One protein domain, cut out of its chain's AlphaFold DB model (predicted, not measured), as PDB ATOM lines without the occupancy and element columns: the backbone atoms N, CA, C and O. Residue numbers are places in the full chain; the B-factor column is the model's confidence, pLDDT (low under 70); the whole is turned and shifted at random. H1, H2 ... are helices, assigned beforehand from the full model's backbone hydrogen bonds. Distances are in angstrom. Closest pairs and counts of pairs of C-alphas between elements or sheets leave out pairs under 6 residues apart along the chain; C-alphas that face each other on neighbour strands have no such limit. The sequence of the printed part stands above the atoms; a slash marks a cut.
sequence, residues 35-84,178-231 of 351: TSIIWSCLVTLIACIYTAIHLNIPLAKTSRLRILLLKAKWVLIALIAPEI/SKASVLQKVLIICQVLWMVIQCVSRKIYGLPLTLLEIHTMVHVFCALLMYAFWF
ATOM      1  N   THR A  35       7.041  94.744 143.603       81.38
ATOM      2  CA  THR A  35       8.064  94.542 144.639       81.38
ATOM      3  C   THR A  35       7.919  93.196 145.342       81.38
ATOM      4  O   THR A  35       8.921  92.522 145.574       81.38
ATOM      5  N   SER A  36       6.690  92.748 145.619       77.69
ATOM      6  CA  SER A  36       6.459  91.437 146.233       77.69
ATOM      7  C   SER A  36       6.724  90.294 145.251       77.69
ATOM      8  O   SER A  36       7.231  89.246 145.654       77.69
ATOM      9  N   ILE A  37       6.466  90.494 143.950       82.06
ATOM     10  CA  ILE A  37       6.842  89.534 142.899       82.06
ATOM     11  C   ILE A  37       8.364  89.407 142.826       82.06
ATOM     12  O   ILE A  37       8.877  88.295 142.926       82.06
ATOM     13  N   ILE A  38       9.088  90.525 142.734       84.75
ATOM     14  CA  ILE A  38      10.557  90.530 142.688       84.75
ATOM     15  C   ILE A  38      11.130  89.851 143.934       84.75
ATOM     16  O   ILE A  38      11.958  88.952 143.809       84.75
ATOM     17  N   TRP A  39      10.655  90.227 145.123       84.38
ATOM     18  CA  TRP A  39      11.160  89.672 146.376       84.38
ATOM     19  C   TRP A  39      10.883  88.170 146.501       84.38
ATOM     20  O   TRP A  39      11.790  87.402 146.813       84.38
ATOM     21  N   SER A  40       9.661  87.723 146.188       83.06
ATOM     22  CA  SER A  40       9.313  86.293 146.224       83.06
ATOM     23  C   SER A  40      10.132  85.464 145.231       83.06
ATOM     24  O   SER A  40      10.628  84.396 145.598       83.06
ATOM     25  N   CYS A  41      10.342  85.968 144.012       84.50
ATOM     26  CA  CYS A  41      11.182  85.321 143.005       84.50
ATOM     27  C   CYS A  41      12.646  85.249 143.453       84.50
ATOM     28  O   CYS A  41      13.261  84.189 143.367       84.50
ATOM     29  N   LEU A  42      13.197  86.353 143.963       84.88
ATOM     30  CA  LEU A  42      14.595  86.443 144.378       84.88
ATOM     31  C   LEU A  42      14.891  85.538 145.577       84.88
ATOM     32  O   LEU A  42      15.854  84.776 145.543       84.88
ATOM     33  N   VAL A  43      14.038  85.563 146.604       83.44
ATOM     34  CA  VAL A  43      14.164  84.676 147.770       83.44
ATOM     35  C   VAL A  43      14.079  83.216 147.341       83.44
ATOM     36  O   VAL A  43      14.883  82.403 147.789       83.44
ATOM     37  N   THR A  44      13.155  82.879 146.437       84.25
ATOM     38  CA  THR A  44      13.012  81.502 145.949       84.25
ATOM     39  C   THR A  44      14.226  81.064 145.134       84.25
ATOM     40  O   THR A  44      14.723  79.965 145.361       84.25
ATOM     41  N   LEU A  45      14.757  81.914 144.249       83.75
ATOM     42  CA  LEU A  45      15.983  81.630 143.496       83.75
ATOM     43  C   LEU A  45      17.177  81.421 144.428       83.75
ATOM     44  O   LEU A  45      17.862  80.407 144.320       83.75
ATOM     45  N   ILE A  46      17.405  82.342 145.367       81.12
ATOM     46  CA  ILE A  46      18.514  82.246 146.324       81.12
ATOM     47  C   ILE A  46      18.374  80.983 147.170       81.12
ATOM     48  O   ILE A  46      19.353  80.256 147.319       81.12
ATOM     49  N   ALA A  47      17.175  80.690 147.680       78.44
ATOM     50  CA  ALA A  47      16.919  79.473 148.438       78.44
ATOM     51  C   ALA A  47      17.223  78.228 147.595       78.44
ATOM     52  O   ALA A  47      18.021  77.403 148.025       78.44
ATOM     53  N   CYS A  48      16.678  78.129 146.376       77.69
ATOM     54  CA  CYS A  48      16.901  76.987 145.484       77.69
ATOM     55  C   CYS A  48      18.385  76.786 145.165       77.69
ATOM     56  O   CYS A  48      18.880  75.663 145.231       77.69
ATOM     57  N   ILE A  49      19.110  77.865 144.860       77.69
ATOM     58  CA  ILE A  49      20.535  77.808 144.517       77.69
ATOM     59  C   ILE A  49      21.371  77.429 145.738       77.69
ATOM     60  O   ILE A  49      22.186  76.511 145.660       77.69
ATOM     61  N   TYR A  50      21.152  78.095 146.875       75.00
ATOM     62  CA  TYR A  50      21.873  77.815 148.117       75.00
ATOM     63  C   TYR A  50      21.757  76.344 148.516       75.00
ATOM     64  O   TYR A  50      22.687  75.768 149.074       75.00
ATOM     65  N   THR A  51      20.622  75.725 148.206       67.19
ATOM     66  CA  THR A  51      20.310  74.379 148.671       67.19
ATOM     67  C   THR A  51      20.622  73.306 147.650       67.19
ATOM     68  O   THR A  51      20.962  72.193 148.029       67.19
ATOM     69  N   ALA A  52      20.526  73.631 146.360       66.62
ATOM     70  CA  ALA A  52      20.959  72.731 145.303       66.62
ATOM     71  C   ALA A  52      22.484  72.583 145.299       66.62
ATOM     72  O   ALA A  52      23.002  71.552 144.882       66.62
ATOM     73  N   ILE A  53      23.223  73.589 145.768       67.12
ATOM     74  CA  ILE A  53      24.679  73.574 145.726       67.12
ATOM     75  C   ILE A  53      25.258  72.741 146.874       67.12
ATOM     76  O   ILE A  53      25.489  73.206 147.988       67.12
ATOM     77  N   HIS A  54      25.588  71.495 146.546       63.84
ATOM     78  CA  HIS A  54      26.421  70.623 147.368       63.84
ATOM     79  C   HIS A  54      27.885  70.740 146.921       63.84
ATOM     80  O   HIS A  54      28.332  69.983 146.048       63.84
ATOM     81  N   LEU A  55      28.631  71.698 147.490       57.78
ATOM     82  CA  LEU A  55      30.060  71.849 147.187       57.78
ATOM     83  C   LEU A  55      30.851  70.597 147.586       57.78
ATOM     84  O   LEU A  55      30.598  69.989 148.623       57.78
ATOM     85  N   ASN A  56      31.842  70.258 146.763       59.38
ATOM     86  CA  ASN A  56      32.806  69.203 147.063       59.38
ATOM     87  C   ASN A  56      33.724  69.607 148.231       59.38
ATOM     88  O   ASN A  56      33.895  70.796 148.521       59.38
ATOM     89  N   ILE A  57      34.313  68.603 148.885       58.25
ATOM     90  CA  ILE A  57      35.073  68.737 150.134       58.25
ATOM     91  C   ILE A  57      36.277  69.680 149.918       58.25
ATOM     92  O   ILE A  57      37.133  69.394 149.074       58.25
ATOM     93  N   PRO A  58      36.370  70.814 150.643       54.12
ATOM     94  CA  PRO A  58      37.505  71.722 150.520       54.12
ATOM     95  C   PRO A  58      38.772  71.082 151.100       54.12
ATOM     96  O   PRO A  58      38.724  70.329 152.069       54.12
ATOM     97  N   LEU A  59      39.935  71.405 150.527       52.41
ATOM     98  CA  LEU A  59      41.213  70.966 151.086       52.41
ATOM     99  C   LEU A  59      41.428  71.606 152.467       52.41
ATOM    100  O   LEU A  59      41.250  72.817 152.625       52.41
ATOM    101  N   ALA A  60      41.879  70.796 153.433       52.28
ATOM    102  CA  ALA A  60      42.007  71.146 154.852       52.28
ATOM    103  C   ALA A  60      42.836  72.416 155.146       52.28
ATOM    104  O   ALA A  60      42.648  73.039 156.185       52.28
ATOM    105  N   LYS A  61      43.718  72.839 154.231       57.78
ATOM    106  CA  LYS A  61      44.602  74.009 154.401       57.78
ATOM    107  C   LYS A  61      44.133  75.285 153.675       57.78
ATOM    108  O   LYS A  61      44.900  76.234 153.540       57.78
ATOM    109  N   THR A  62      42.900  75.344 153.163       60.56
ATOM    110  CA  THR A  62      42.439  76.511 152.381       60.56
ATOM    111  C   THR A  62      41.895  77.655 153.251       60.56
ATOM    112  O   THR A  62      41.124  77.450 154.183       60.56
ATOM    113  N   SER A  63      42.283  78.898 152.931       73.56
ATOM    114  CA  SER A  63      41.787  80.106 153.614       73.56
ATOM    115  C   SER A  63      40.262  80.245 153.496       73.56
ATOM    116  O   SER A  63      39.699  80.044 152.416       73.56
ATOM    117  N   ARG A  64      39.598  80.668 154.586       73.19
ATOM    118  CA  ARG A  64      38.136  80.877 154.649       73.19
ATOM    119  C   ARG A  64      37.616  81.767 153.521       73.19
ATOM    120  O   ARG A  64      36.550  81.493 152.976       73.19
ATOM    121  N   LEU A  65      38.384  82.786 153.130       76.06
ATOM    122  CA  LEU A  65      38.013  83.681 152.035       76.06
ATOM    123  C   LEU A  65      38.009  82.955 150.684       76.06
ATOM    124  O   LEU A  65      37.079  83.129 149.906       76.06
ATOM    125  N   ARG A  66      38.996  82.090 150.414       71.44
ATOM    126  CA  ARG A  66      39.015  81.281 149.184       71.44
ATOM    127  C   ARG A  66      37.851  80.298 149.148       71.44
ATOM    128  O   ARG A  66      37.232  80.144 148.103       71.44
ATOM    129  N   ILE A  67      37.520  79.681 150.282       71.06
ATOM    130  CA  ILE A  67      36.352  78.796 150.390       71.06
ATOM    131  C   ILE A  67      35.066  79.581 150.092       71.06
ATOM    132  O   ILE A  67      34.231  79.115 149.319       71.06
ATOM    133  N   LEU A  68      34.920  80.786 150.648       76.44
ATOM    134  CA  LEU A  68      33.765  81.647 150.398       76.44
ATOM    135  C   LEU A  68      33.687  82.100 148.932       76.44
ATOM    136  O   LEU A  68      32.614  82.036 148.339       76.44
ATOM    137  N   LEU A  69      34.811  82.473 148.315       77.19
ATOM    138  CA  LEU A  69      34.873  82.843 146.896       77.19
ATOM    139  C   LEU A  69      34.551  81.665 145.969       77.19
ATOM    140  O   LEU A  69      33.836  81.837 144.986       77.19
ATOM    141  N   LEU A  70      35.024  80.456 146.286       70.00
ATOM    142  CA  LEU A  70      34.668  79.247 145.541       70.00
ATOM    143  C   LEU A  70      33.169  78.952 145.650       70.00
ATOM    144  O   LEU A  70      32.540  78.658 144.635       70.00
ATOM    145  N   LYS A  71      32.587  79.089 146.849       73.31
ATOM    146  CA  LYS A  71      31.135  78.978 147.054       73.31
ATOM    147  C   LYS A  71      30.378  80.008 146.217       73.31
ATOM    148  O   LYS A  71      29.476  79.632 145.476       73.31
ATOM    149  N   ALA A  72      30.786  81.275 146.267       77.12
ATOM    150  CA  ALA A  72      30.165  82.348 145.494       77.12
ATOM    151  C   ALA A  72      30.266  82.113 143.976       77.12
ATOM    152  O   ALA A  72      29.290  82.315 143.258       77.12
ATOM    153  N   LYS A  73      31.407  81.608 143.487       79.00
ATOM    154  CA  LYS A  73      31.597  81.254 142.072       79.00
ATOM    155  C   LYS A  73      30.602  80.187 141.616       79.00
ATOM    156  O   LYS A  73      29.978  80.341 140.572       79.00
ATOM    157  N   TRP A  74      30.439  79.116 142.391       74.56
ATOM    158  CA  TRP A  74      29.492  78.047 142.059       74.56
ATOM    159  C   TRP A  74      28.031  78.506 142.144       74.56
ATOM    160  O   TRP A  74      27.234  78.117 141.296       74.56
ATOM    161  N   VAL A  75      27.699  79.383 143.098       78.75
ATOM    162  CA  VAL A  75      26.387  80.053 143.186       78.75
ATOM    163  C   VAL A  75      26.103  80.878 141.934       78.75
ATOM    164  O   VAL A  75      25.017  80.774 141.371       78.75
ATOM    165  N   LEU A  76      27.086  81.643 141.454       80.88
ATOM    166  CA  LEU A  76      26.938  82.444 140.240       80.88
ATOM    167  C   LEU A  76      26.752  81.571 138.989       80.88
ATOM    168  O   LEU A  76      25.888  81.861 138.168       80.88
ATOM    169  N   ILE A  77      27.515  80.479 138.864       78.69
ATOM    170  CA  ILE A  77      27.359  79.523 137.757       78.69
ATOM    171  C   ILE A  77      25.960  78.896 137.779       78.69
ATOM    172  O   ILE A  77      25.314  78.833 136.738       78.69
ATOM    173  N   ALA A  78      25.465  78.485 138.949       78.62
ATOM    174  CA  ALA A  78      24.126  77.912 139.079       78.62
ATOM    175  C   ALA A  78      23.009  78.915 138.755       78.62
ATOM    176  O   ALA A  78      21.971  78.521 138.235       78.62
ATOM    177  N   LEU A  79      23.221  80.204 139.042       82.25
ATOM    178  CA  LEU A  79      22.273  81.265 138.700       82.25
ATOM    179  C   LEU A  79      22.199  81.510 137.186       82.25
ATOM    180  O   LEU A  79      21.115  81.758 136.664       82.25
ATOM    181  N   ILE A  80      23.339  81.466 136.492       83.19
ATOM    182  CA  ILE A  80      23.421  81.755 135.052       83.19
ATOM    183  C   ILE A  80      23.045  80.527 134.213       83.19
ATOM    184  O   ILE A  80      22.384  80.672 133.191       83.19
ATOM    185  N   ALA A  81      23.469  79.335 134.632       83.69
ATOM    186  CA  ALA A  81      23.336  78.095 133.871       83.69
ATOM    187  C   ALA A  81      23.061  76.896 134.805       83.69
ATOM    188  O   ALA A  81      23.954  76.070 135.055       83.69
ATOM    189  N   PRO A  82      21.837  76.782 135.357       83.00
ATOM    190  CA  PRO A  82      21.462  75.685 136.250       83.00
ATOM    191  C   PRO A  82      21.556  74.309 135.567       83.00
ATOM    192  O   PRO A  82      21.788  73.304 136.237       83.00
ATOM    193  N   GLU A  83      21.449  74.250 134.238       85.69
ATOM    194  CA  GLU A  83      21.563  73.035 133.430       85.69
ATOM    195  C   GLU A  83      22.974  72.441 133.481       85.69
ATOM    196  O   GLU A  83      23.125  71.220 133.513       85.69
ATOM    197  N   ILE A  84      24.015  73.283 133.547       81.00
ATOM    198  CA  ILE A  84      25.406  72.824 133.680       81.00
ATOM    199  C   ILE A  84      25.590  72.139 135.034       81.00
ATOM    200  O   ILE A  84      26.193  71.069 135.130       81.00
ATOM    201  N   SER A 178      23.357  64.873 160.292       52.50
ATOM    202  CA  SER A 178      22.416  65.445 159.299       52.50
ATOM    203  C   SER A 178      21.032  65.888 159.790       52.50
ATOM    204  O   SER A 178      20.196  66.256 158.963       52.50
ATOM    205  N   LYS A 179      20.782  66.005 161.106       49.34
ATOM    206  CA  LYS A 179      19.500  66.554 161.615       49.34
ATOM    207  C   LYS A 179      19.179  67.949 161.045       49.34
ATOM    208  O   LYS A 179      18.049  68.193 160.632       49.34
ATOM    209  N   ALA A 180      20.180  68.827 160.937       52.62
ATOM    210  CA  ALA A 180      20.028  70.149 160.318       52.62
ATOM    211  C   ALA A 180      19.703  70.069 158.812       52.62
ATOM    212  O   ALA A 180      18.915  70.866 158.305       52.62
ATOM    213  N   SER A 181      20.230  69.057 158.113       63.62
ATOM    214  CA  SER A 181      19.968  68.853 156.686       63.62
ATOM    215  C   SER A 181      18.507  68.491 156.415       63.62
ATOM    216  O   SER A 181      17.945  68.940 155.425       63.62
ATOM    217  N   VAL A 182      17.861  67.718 157.299       69.88
ATOM    218  CA  VAL A 182      16.462  67.296 157.114       69.88
ATOM    219  C   VAL A 182      15.514  68.488 157.224       69.88
ATOM    220  O   VAL A 182      14.637  68.648 156.380       69.88
ATOM    221  N   LEU A 183      15.721  69.364 158.211       68.19
ATOM    222  CA  LEU A 183      14.916  70.581 158.356       68.19
ATOM    223  C   LEU A 183      15.099  71.524 157.166       68.19
ATOM    224  O   LEU A 183      14.114  72.022 156.623       68.19
ATOM    225  N   GLN A 184      16.344  71.715 156.720       68.31
ATOM    226  CA  GLN A 184      16.636  72.507 155.530       68.31
ATOM    227  C   GLN A 184      15.896  71.941 154.309       68.31
ATOM    228  O   GLN A 184      15.189  72.682 153.634       68.31
ATOM    229  N   LYS A 185      15.970  70.621 154.084       70.94
ATOM    230  CA  LYS A 185      15.273  69.913 152.996       70.94
ATOM    231  C   LYS A 185      13.763  70.166 152.990       70.94
ATOM    232  O   LYS A 185      13.203  70.468 151.939       70.94
ATOM    233  N   VAL A 186      13.110  70.076 154.149       77.25
ATOM    234  CA  VAL A 186      11.656  70.284 154.270       77.25
ATOM    235  C   VAL A 186      11.269  71.735 153.978       77.25
ATOM    236  O   VAL A 186      10.359  71.974 153.187       77.25
ATOM    237  N   LEU A 187      11.982  72.706 154.561       75.00
ATOM    238  CA  LEU A 187      11.684  74.131 154.374       75.00
ATOM    239  C   LEU A 187      11.741  74.552 152.901       75.00
ATOM    240  O   LEU A 187      10.922  75.352 152.449       75.00
ATOM    241  N   ILE A 188      12.664  73.976 152.133       72.25
ATOM    242  CA  ILE A 188      12.810  74.274 150.705       72.25
ATOM    243  C   ILE A 188      11.638  73.737 149.904       72.25
ATOM    244  O   ILE A 188      11.110  74.449 149.057       72.25
ATOM    245  N   ILE A 189      11.225  72.495 150.166       76.06
ATOM    246  CA  ILE A 189      10.085  71.891 149.474       76.06
ATOM    247  C   ILE A 189       8.842  72.754 149.707       76.06
ATOM    248  O   ILE A 189       8.128  73.058 148.755       76.06
ATOM    249  N   CYS A 190       8.632  73.234 150.934       81.94
ATOM    250  CA  CYS A 190       7.555  74.175 151.237       81.94
ATOM    251  C   CYS A 190       7.683  75.491 150.449       81.94
ATOM    252  O   CYS A 190       6.706  75.925 149.841       81.94
ATOM    253  N   GLN A 191       8.874  76.101 150.410       79.12
ATOM    254  CA  GLN A 191       9.127  77.347 149.673       79.12
ATOM    255  C   GLN A 191       8.877  77.191 148.163       79.12
ATOM    256  O   GLN A 191       8.254  78.048 147.533       79.12
ATOM    257  N   VAL A 192       9.335  76.081 147.585       78.81
ATOM    258  CA  VAL A 192       9.157  75.740 146.171       78.81
ATOM    259  C   VAL A 192       7.684  75.507 145.853       78.81
ATOM    260  O   VAL A 192       7.154  76.117 144.925       78.81
ATOM    261  N   LEU A 193       6.998  74.673 146.640       83.19
ATOM    262  CA  LEU A 193       5.575  74.386 146.449       83.19
ATOM    263  C   LEU A 193       4.734  75.660 146.543       83.19
ATOM    264  O   LEU A 193       3.837  75.860 145.726       83.19
ATOM    265  N   TRP A 194       5.060  76.552 147.481       82.56
ATOM    266  CA  TRP A 194       4.387  77.839 147.611       82.56
ATOM    267  C   TRP A 194       4.511  78.690 146.342       82.56
ATOM    268  O   TRP A 194       3.510  79.211 145.844       82.56
ATOM    269  N   MET A 195       5.714  78.788 145.769       81.38
ATOM    270  CA  MET A 195       5.941  79.533 144.527       81.38
ATOM    271  C   MET A 195       5.196  78.911 143.335       81.38
ATOM    272  O   MET A 195       4.579  79.632 142.545       81.38
ATOM    273  N   VAL A 196       5.192  77.579 143.230       83.50
ATOM    274  CA  VAL A 196       4.471  76.850 142.175       83.50
ATOM    275  C   VAL A 196       2.967  77.114 142.267       83.50
ATOM    276  O   VAL A 196       2.350  77.470 141.263       83.50
ATOM    277  N   ILE A 197       2.380  77.016 143.464       85.88
ATOM    278  CA  ILE A 197       0.950  77.281 143.695       85.88
ATOM    279  C   ILE A 197       0.590  78.716 143.288       85.88
ATOM    280  O   ILE A 197      -0.406  78.929 142.595       85.88
ATOM    281  N   GLN A 198       1.415  79.699 143.657       81.50
ATOM    282  CA  GLN A 198       1.213  81.103 143.285       81.50
ATOM    283  C   GLN A 198       1.231  81.314 141.763       81.50
ATOM    284  O   GLN A 198       0.400  82.054 141.235       81.50
ATOM    285  N   CYS A 199       2.138  80.650 141.041       82.44
ATOM    286  CA  CYS A 199       2.217  80.750 139.581       82.44
ATOM    287  C   CYS A 199       1.035  80.054 138.887       82.44
ATOM    288  O   CYS A 199       0.448  80.606 137.953       82.44
ATOM    289  N   VAL A 200       0.649  78.862 139.359       85.19
ATOM    290  CA  VAL A 200      -0.482  78.094 138.813       85.19
ATOM    291  C   VAL A 200      -1.801  78.831 139.033       85.19
ATOM    292  O   VAL A 200      -2.576  78.974 138.091       85.19
ATOM    293  N   SER A 201      -2.026  79.365 140.236       84.44
ATOM    294  CA  SER A 201      -3.211  80.164 140.564       84.44
ATOM    295  C   SER A 201      -3.381  81.333 139.585       84.44
ATOM    296  O   SER A 201      -4.428  81.479 138.960       84.44
ATOM    297  N   ARG A 202      -2.314  82.102 139.329       80.69
ATOM    298  CA  ARG A 202      -2.347  83.219 138.367       80.69
ATOM    299  C   ARG A 202      -2.699  82.785 136.949       80.69
ATOM    300  O   ARG A 202      -3.468  83.476 136.288       80.69
ATOM    301  N   LYS A 203      -2.171  81.641 136.505       83.81
ATOM    302  CA  LYS A 203      -2.496  81.078 135.191       83.81
ATOM    303  C   LYS A 203      -3.976  80.699 135.089       83.81
ATOM    304  O   LYS A 203      -4.583  80.963 134.058       83.81
ATOM    305  N   ILE A 204      -4.555  80.127 136.150       89.12
ATOM    306  CA  ILE A 204      -5.983  79.770 136.205       89.12
ATOM    307  C   ILE A 204      -6.865  81.026 136.158       89.12
ATOM    308  O   ILE A 204      -7.852  81.044 135.431       89.12
ATOM    309  N   TYR A 205      -6.482  82.096 136.858       85.94
ATOM    310  CA  TYR A 205      -7.203  83.377 136.841       85.94
ATOM    311  C   TYR A 205      -6.925  84.245 135.597       85.94
ATOM    312  O   TYR A 205      -7.359  85.394 135.548       85.94
ATOM    313  N   GLY A 206      -6.193  83.735 134.597       80.50
ATOM    314  CA  GLY A 206      -5.900  84.462 133.356       80.50
ATOM    315  C   GLY A 206      -4.991  85.686 133.532       80.50
ATOM    316  O   GLY A 206      -4.959  86.559 132.667       80.50
ATOM    317  N   LEU A 207      -4.253  85.774 134.643       81.88
ATOM    318  CA  LEU A 207      -3.350  86.889 134.916       81.88
ATOM    319  C   LEU A 207      -2.013  86.693 134.184       81.88
ATOM    320  O   LEU A 207      -1.484  85.576 134.166       81.88
ATOM    321  N   PRO A 208      -1.408  87.765 133.642       79.25
ATOM    322  CA  PRO A 208      -0.101  87.672 133.007       79.25
ATOM    323  C   PRO A 208       0.953  87.223 134.029       79.25
ATOM    324  O   PRO A 208       1.022  87.743 135.151       79.25
ATOM    325  N   LEU A 209       1.763  86.245 133.627       81.75
ATOM    326  CA  LEU A 209       2.960  85.814 134.345       81.75
ATOM    327  C   LEU A 209       4.133  86.689 133.915       81.75
ATOM    328  O   LEU A 209       4.332  86.942 132.728       81.75
ATOM    329  N   THR A 210       4.913  87.152 134.883       85.31
ATOM    330  CA  THR A 210       6.125  87.915 134.581       85.31
ATOM    331  C   THR A 210       7.214  86.997 134.024       85.31
ATOM    332  O   THR A 210       7.285  85.813 134.365       85.31
ATOM    333  N   LEU A 211       8.113  87.546 133.199       86.00
ATOM    334  CA  LEU A 211       9.279  86.808 132.693       86.00
ATOM    335  C   LEU A 211      10.123  86.231 133.845       86.00
ATOM    336  O   LEU A 211      10.613  85.108 133.753       86.00
ATOM    337  N   LEU A 212      10.234  86.982 134.947       84.31
ATOM    338  CA  LEU A 212      10.949  86.553 136.145       84.31
ATOM    339  C   LEU A 212      10.290  85.327 136.794       84.31
ATOM    340  O   LEU A 212      10.996  84.373 137.105       84.31
ATOM    341  N   GLU A 213       8.960  85.306 136.943       84.56
ATOM    342  CA  GLU A 213       8.229  84.142 137.472       84.56
ATOM    343  C   GLU A 213       8.461  82.893 136.600       84.56
ATOM    344  O   GLU A 213       8.777  81.828 137.128       84.56
ATOM    345  N   ILE A 214       8.411  83.016 135.269       85.62
ATOM    346  CA  ILE A 214       8.679  81.887 134.357       85.62
ATOM    347  C   ILE A 214      10.123  81.388 134.504       85.62
ATOM    348  O   ILE A 214      10.348  80.185 134.635       85.62
ATOM    349  N   HIS A 215      11.100  82.297 134.546       84.69
ATOM    350  CA  HIS A 215      12.504  81.938 134.746       84.69
ATOM    351  C   HIS A 215      12.721  81.239 136.096       84.69
ATOM    352  O   HIS A 215      13.402  80.216 136.168       84.69
ATOM    353  N   THR A 216      12.077  81.718 137.167       86.25
ATOM    354  CA  THR A 216      12.155  81.057 138.477       86.25
ATOM    355  C   THR A 216      11.585  79.643 138.457       86.25
ATOM    356  O   THR A 216      12.143  78.771 139.112       86.25
ATOM    357  N   MET A 217      10.538  79.373 137.671       84.75
ATOM    358  CA  MET A 217       9.954  78.033 137.548       84.75
ATOM    359  C   MET A 217      10.907  77.037 136.877       84.75
ATOM    360  O   MET A 217      10.985  75.888 137.312       84.75
ATOM    361  N   VAL A 218      11.661  77.471 135.861       86.31
ATOM    362  CA  VAL A 218      12.704  76.639 135.231       86.31
ATOM    363  C   VAL A 218      13.809  76.324 136.240       86.31
ATOM    364  O   VAL A 218      14.157  75.161 136.427       86.31
ATOM    365  N   HIS A 219      14.289  77.336 136.969       85.88
ATOM    366  CA  HIS A 219      15.292  77.161 138.028       85.88
ATOM    367  C   HIS A 219      14.823  76.217 139.134       85.88
ATOM    368  O   HIS A 219      15.572  75.342 139.561       85.88
ATOM    369  N   VAL A 220      13.571  76.358 139.568       84.44
ATOM    370  CA  VAL A 220      12.932  75.473 140.546       84.44
ATOM    371  C   VAL A 220      12.905  74.033 140.035       84.44
ATOM    372  O   VAL A 220      13.273  73.117 140.766       84.44
ATOM    373  N   PHE A 221      12.515  73.817 138.778       84.75
ATOM    374  CA  PHE A 221      12.498  72.486 138.178       84.75
ATOM    375  C   PHE A 221      13.902  71.865 138.111       84.75
ATOM    376  O   PHE A 221      14.098  70.731 138.553       84.75
ATOM    377  N   CYS A 222      14.903  72.619 137.648       85.44
ATOM    378  CA  CYS A 222      16.297  72.176 137.649       85.44
ATOM    379  C   CYS A 222      16.793  71.866 139.069       85.44
ATOM    380  O   CYS A 222      17.456  70.850 139.273       85.44
ATOM    381  N   ALA A 223      16.445  72.690 140.060       83.06
ATOM    382  CA  ALA A 223      16.811  72.475 141.457       83.06
ATOM    383  C   ALA A 223      16.192  71.198 142.038       83.06
ATOM    384  O   ALA A 223      16.881  70.464 142.746       83.06
ATOM    385  N   LEU A 224      14.941  70.878 141.692       82.50
ATOM    386  CA  LEU A 224      14.304  69.617 142.082       82.50
ATOM    387  C   LEU A 224      15.023  68.403 141.481       82.50
ATOM    388  O   LEU A 224      15.250  67.419 142.184       82.50
ATOM    389  N   LEU A 225      15.431  68.471 140.209       85.62
ATOM    390  CA  LEU A 225      16.206  67.400 139.577       85.62
ATOM    391  C   LEU A 225      17.608  67.264 140.189       85.62
ATOM    392  O   LEU A 225      18.037  66.151 140.490       85.62
ATOM    393  N   MET A 226      18.301  68.381 140.432       83.25
ATOM    394  CA  MET A 226      19.587  68.389 141.141       83.25
ATOM    395  C   MET A 226      19.453  67.736 142.515       83.25
ATOM    396  O   MET A 226      20.254  66.875 142.877       83.25
ATOM    397  N   TYR A 227      18.398  68.089 143.248       78.44
ATOM    398  CA  TYR A 227      18.096  67.508 144.545       78.44
ATOM    399  C   TYR A 227      17.822  66.002 144.461       78.44
ATOM    400  O   TYR A 227      18.307  65.252 145.304       78.44
ATOM    401  N   ALA A 228      17.105  65.534 143.437       82.94
ATOM    402  CA  ALA A 228      16.867  64.109 143.230       82.94
ATOM    403  C   ALA A 228      18.179  63.338 142.990       82.94
ATOM    404  O   ALA A 228      18.405  62.302 143.620       82.94
ATOM    405  N   PHE A 229      19.078  63.856 142.145       83.19
ATOM    406  CA  PHE A 229      20.371  63.209 141.881       83.19
ATOM    407  C   PHE A 229      21.319  63.264 143.082       83.19
ATOM    408  O   PHE A 229      22.019  62.289 143.349       83.19
ATOM    409  N   TRP A 230      21.309  64.354 143.851       80.31
ATOM    410  CA  TRP A 230      22.132  64.520 145.052       80.31
ATOM    411  C   TRP A 230      21.440  64.138 146.360       80.31
ATOM    412  O   TRP A 230      21.996  64.367 147.432       80.31
ATOM    413  N   PHE A 231      20.286  63.471 146.315       79.00
ATOM    414  CA  PHE A 231      19.555  63.089 147.525       79.00
ATOM    415  C   PHE A 231      20.406  62.236 148.480       79.00
ATOM    416  O   PHE A 231      20.361  62.395 149.702       79.00
TER     417      PHE A 231
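AT A GLANCE: This is residues 35 to 84 and 178 to 231 of the 351 residues of an uncharacterized protein of Hyaloscypha variabilis F (UniProt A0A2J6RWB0). Three helices, H1, H3 and H4, make an up-and-down bundle, with H1 and H4 side by side and H3 crossing them at a slant, while H2 packs on the later part of H1 at a steep angle and reaches away from the bundle. A long link swings out between H1 and H2, and residues 60 to 65 stick out beyond the bundle, as do residues 201 to 206 where H3 ends and its link to H4 begins. The printed part has 104 residues with four named helices, in the order H1, H2, H3, H4, and no named strand; its class is all helix. It is only just loose, close to compact, with a radius of gyration of the C-alphas of 15.5 A, and spans 56 by 28 by 24 A.

HOW THE PARTS SIT: Start with H1, residues 35 to 52, the hub, which touches the three other helices. With its residues 45 to 50 alone it touches H2, residues 64 to 80; the closest C-alphas, of Ile 49 and Val 75, are 6.4 A apart, at a steep tilt of 62 degrees, opposite ways. H1 also touches H3, residues 179 to 204, at a steep tilt of 40 degrees, opposite ways; look at the closest C-alphas, of Thr 44 and Gln 191, 6.8 A apart. H1 touches H4, residues 211 to 229, at a shallow tilt of 19 degrees, the same way, with the C-alphas of Ala 52 and Ala 223 closest at 5.7 A. H3 and H4 form a helical hairpin and only just touch, with 3 pairs of C-alphas within 8 A, the closest being those of Val 192 and Val 220 at 6.8 A. H2 and H4 are near each other, and H2 and H3 are apart. In H1, H2 and H4 every O i to N i+4 pair is within hydrogen-bond range; in H3 21 of 22 are.

IN THESE COORDINATES: Find C-alpha 35 at (8.064, 94.542, 144.639); from there H1 runs 25.3 A to C-alpha 52. H2 runs 24.5 A from Arg 64 to Ile 80. Find C-alpha 179 at (19.500, 66.554, 161.615), where H3 begins its 38.3 A. H4 runs 27.6 A from Leu 211 and ends at C-alpha 229, (20.371, 63.209, 141.881).

THE WHOLE: The C-alphas of Lys 61 and Gly 206 are the two farthest apart, 55.7 A. Residues 85 to 177 are not printed, and C-alphas 84 and 178 stand 26.8 A apart across the cut. The link from H1 to H2 is long; that from H3 to H4 is short. The mean pLDDT of the printed part is 77.2, and residues 51 to 62 and 178 to 184 are under 70.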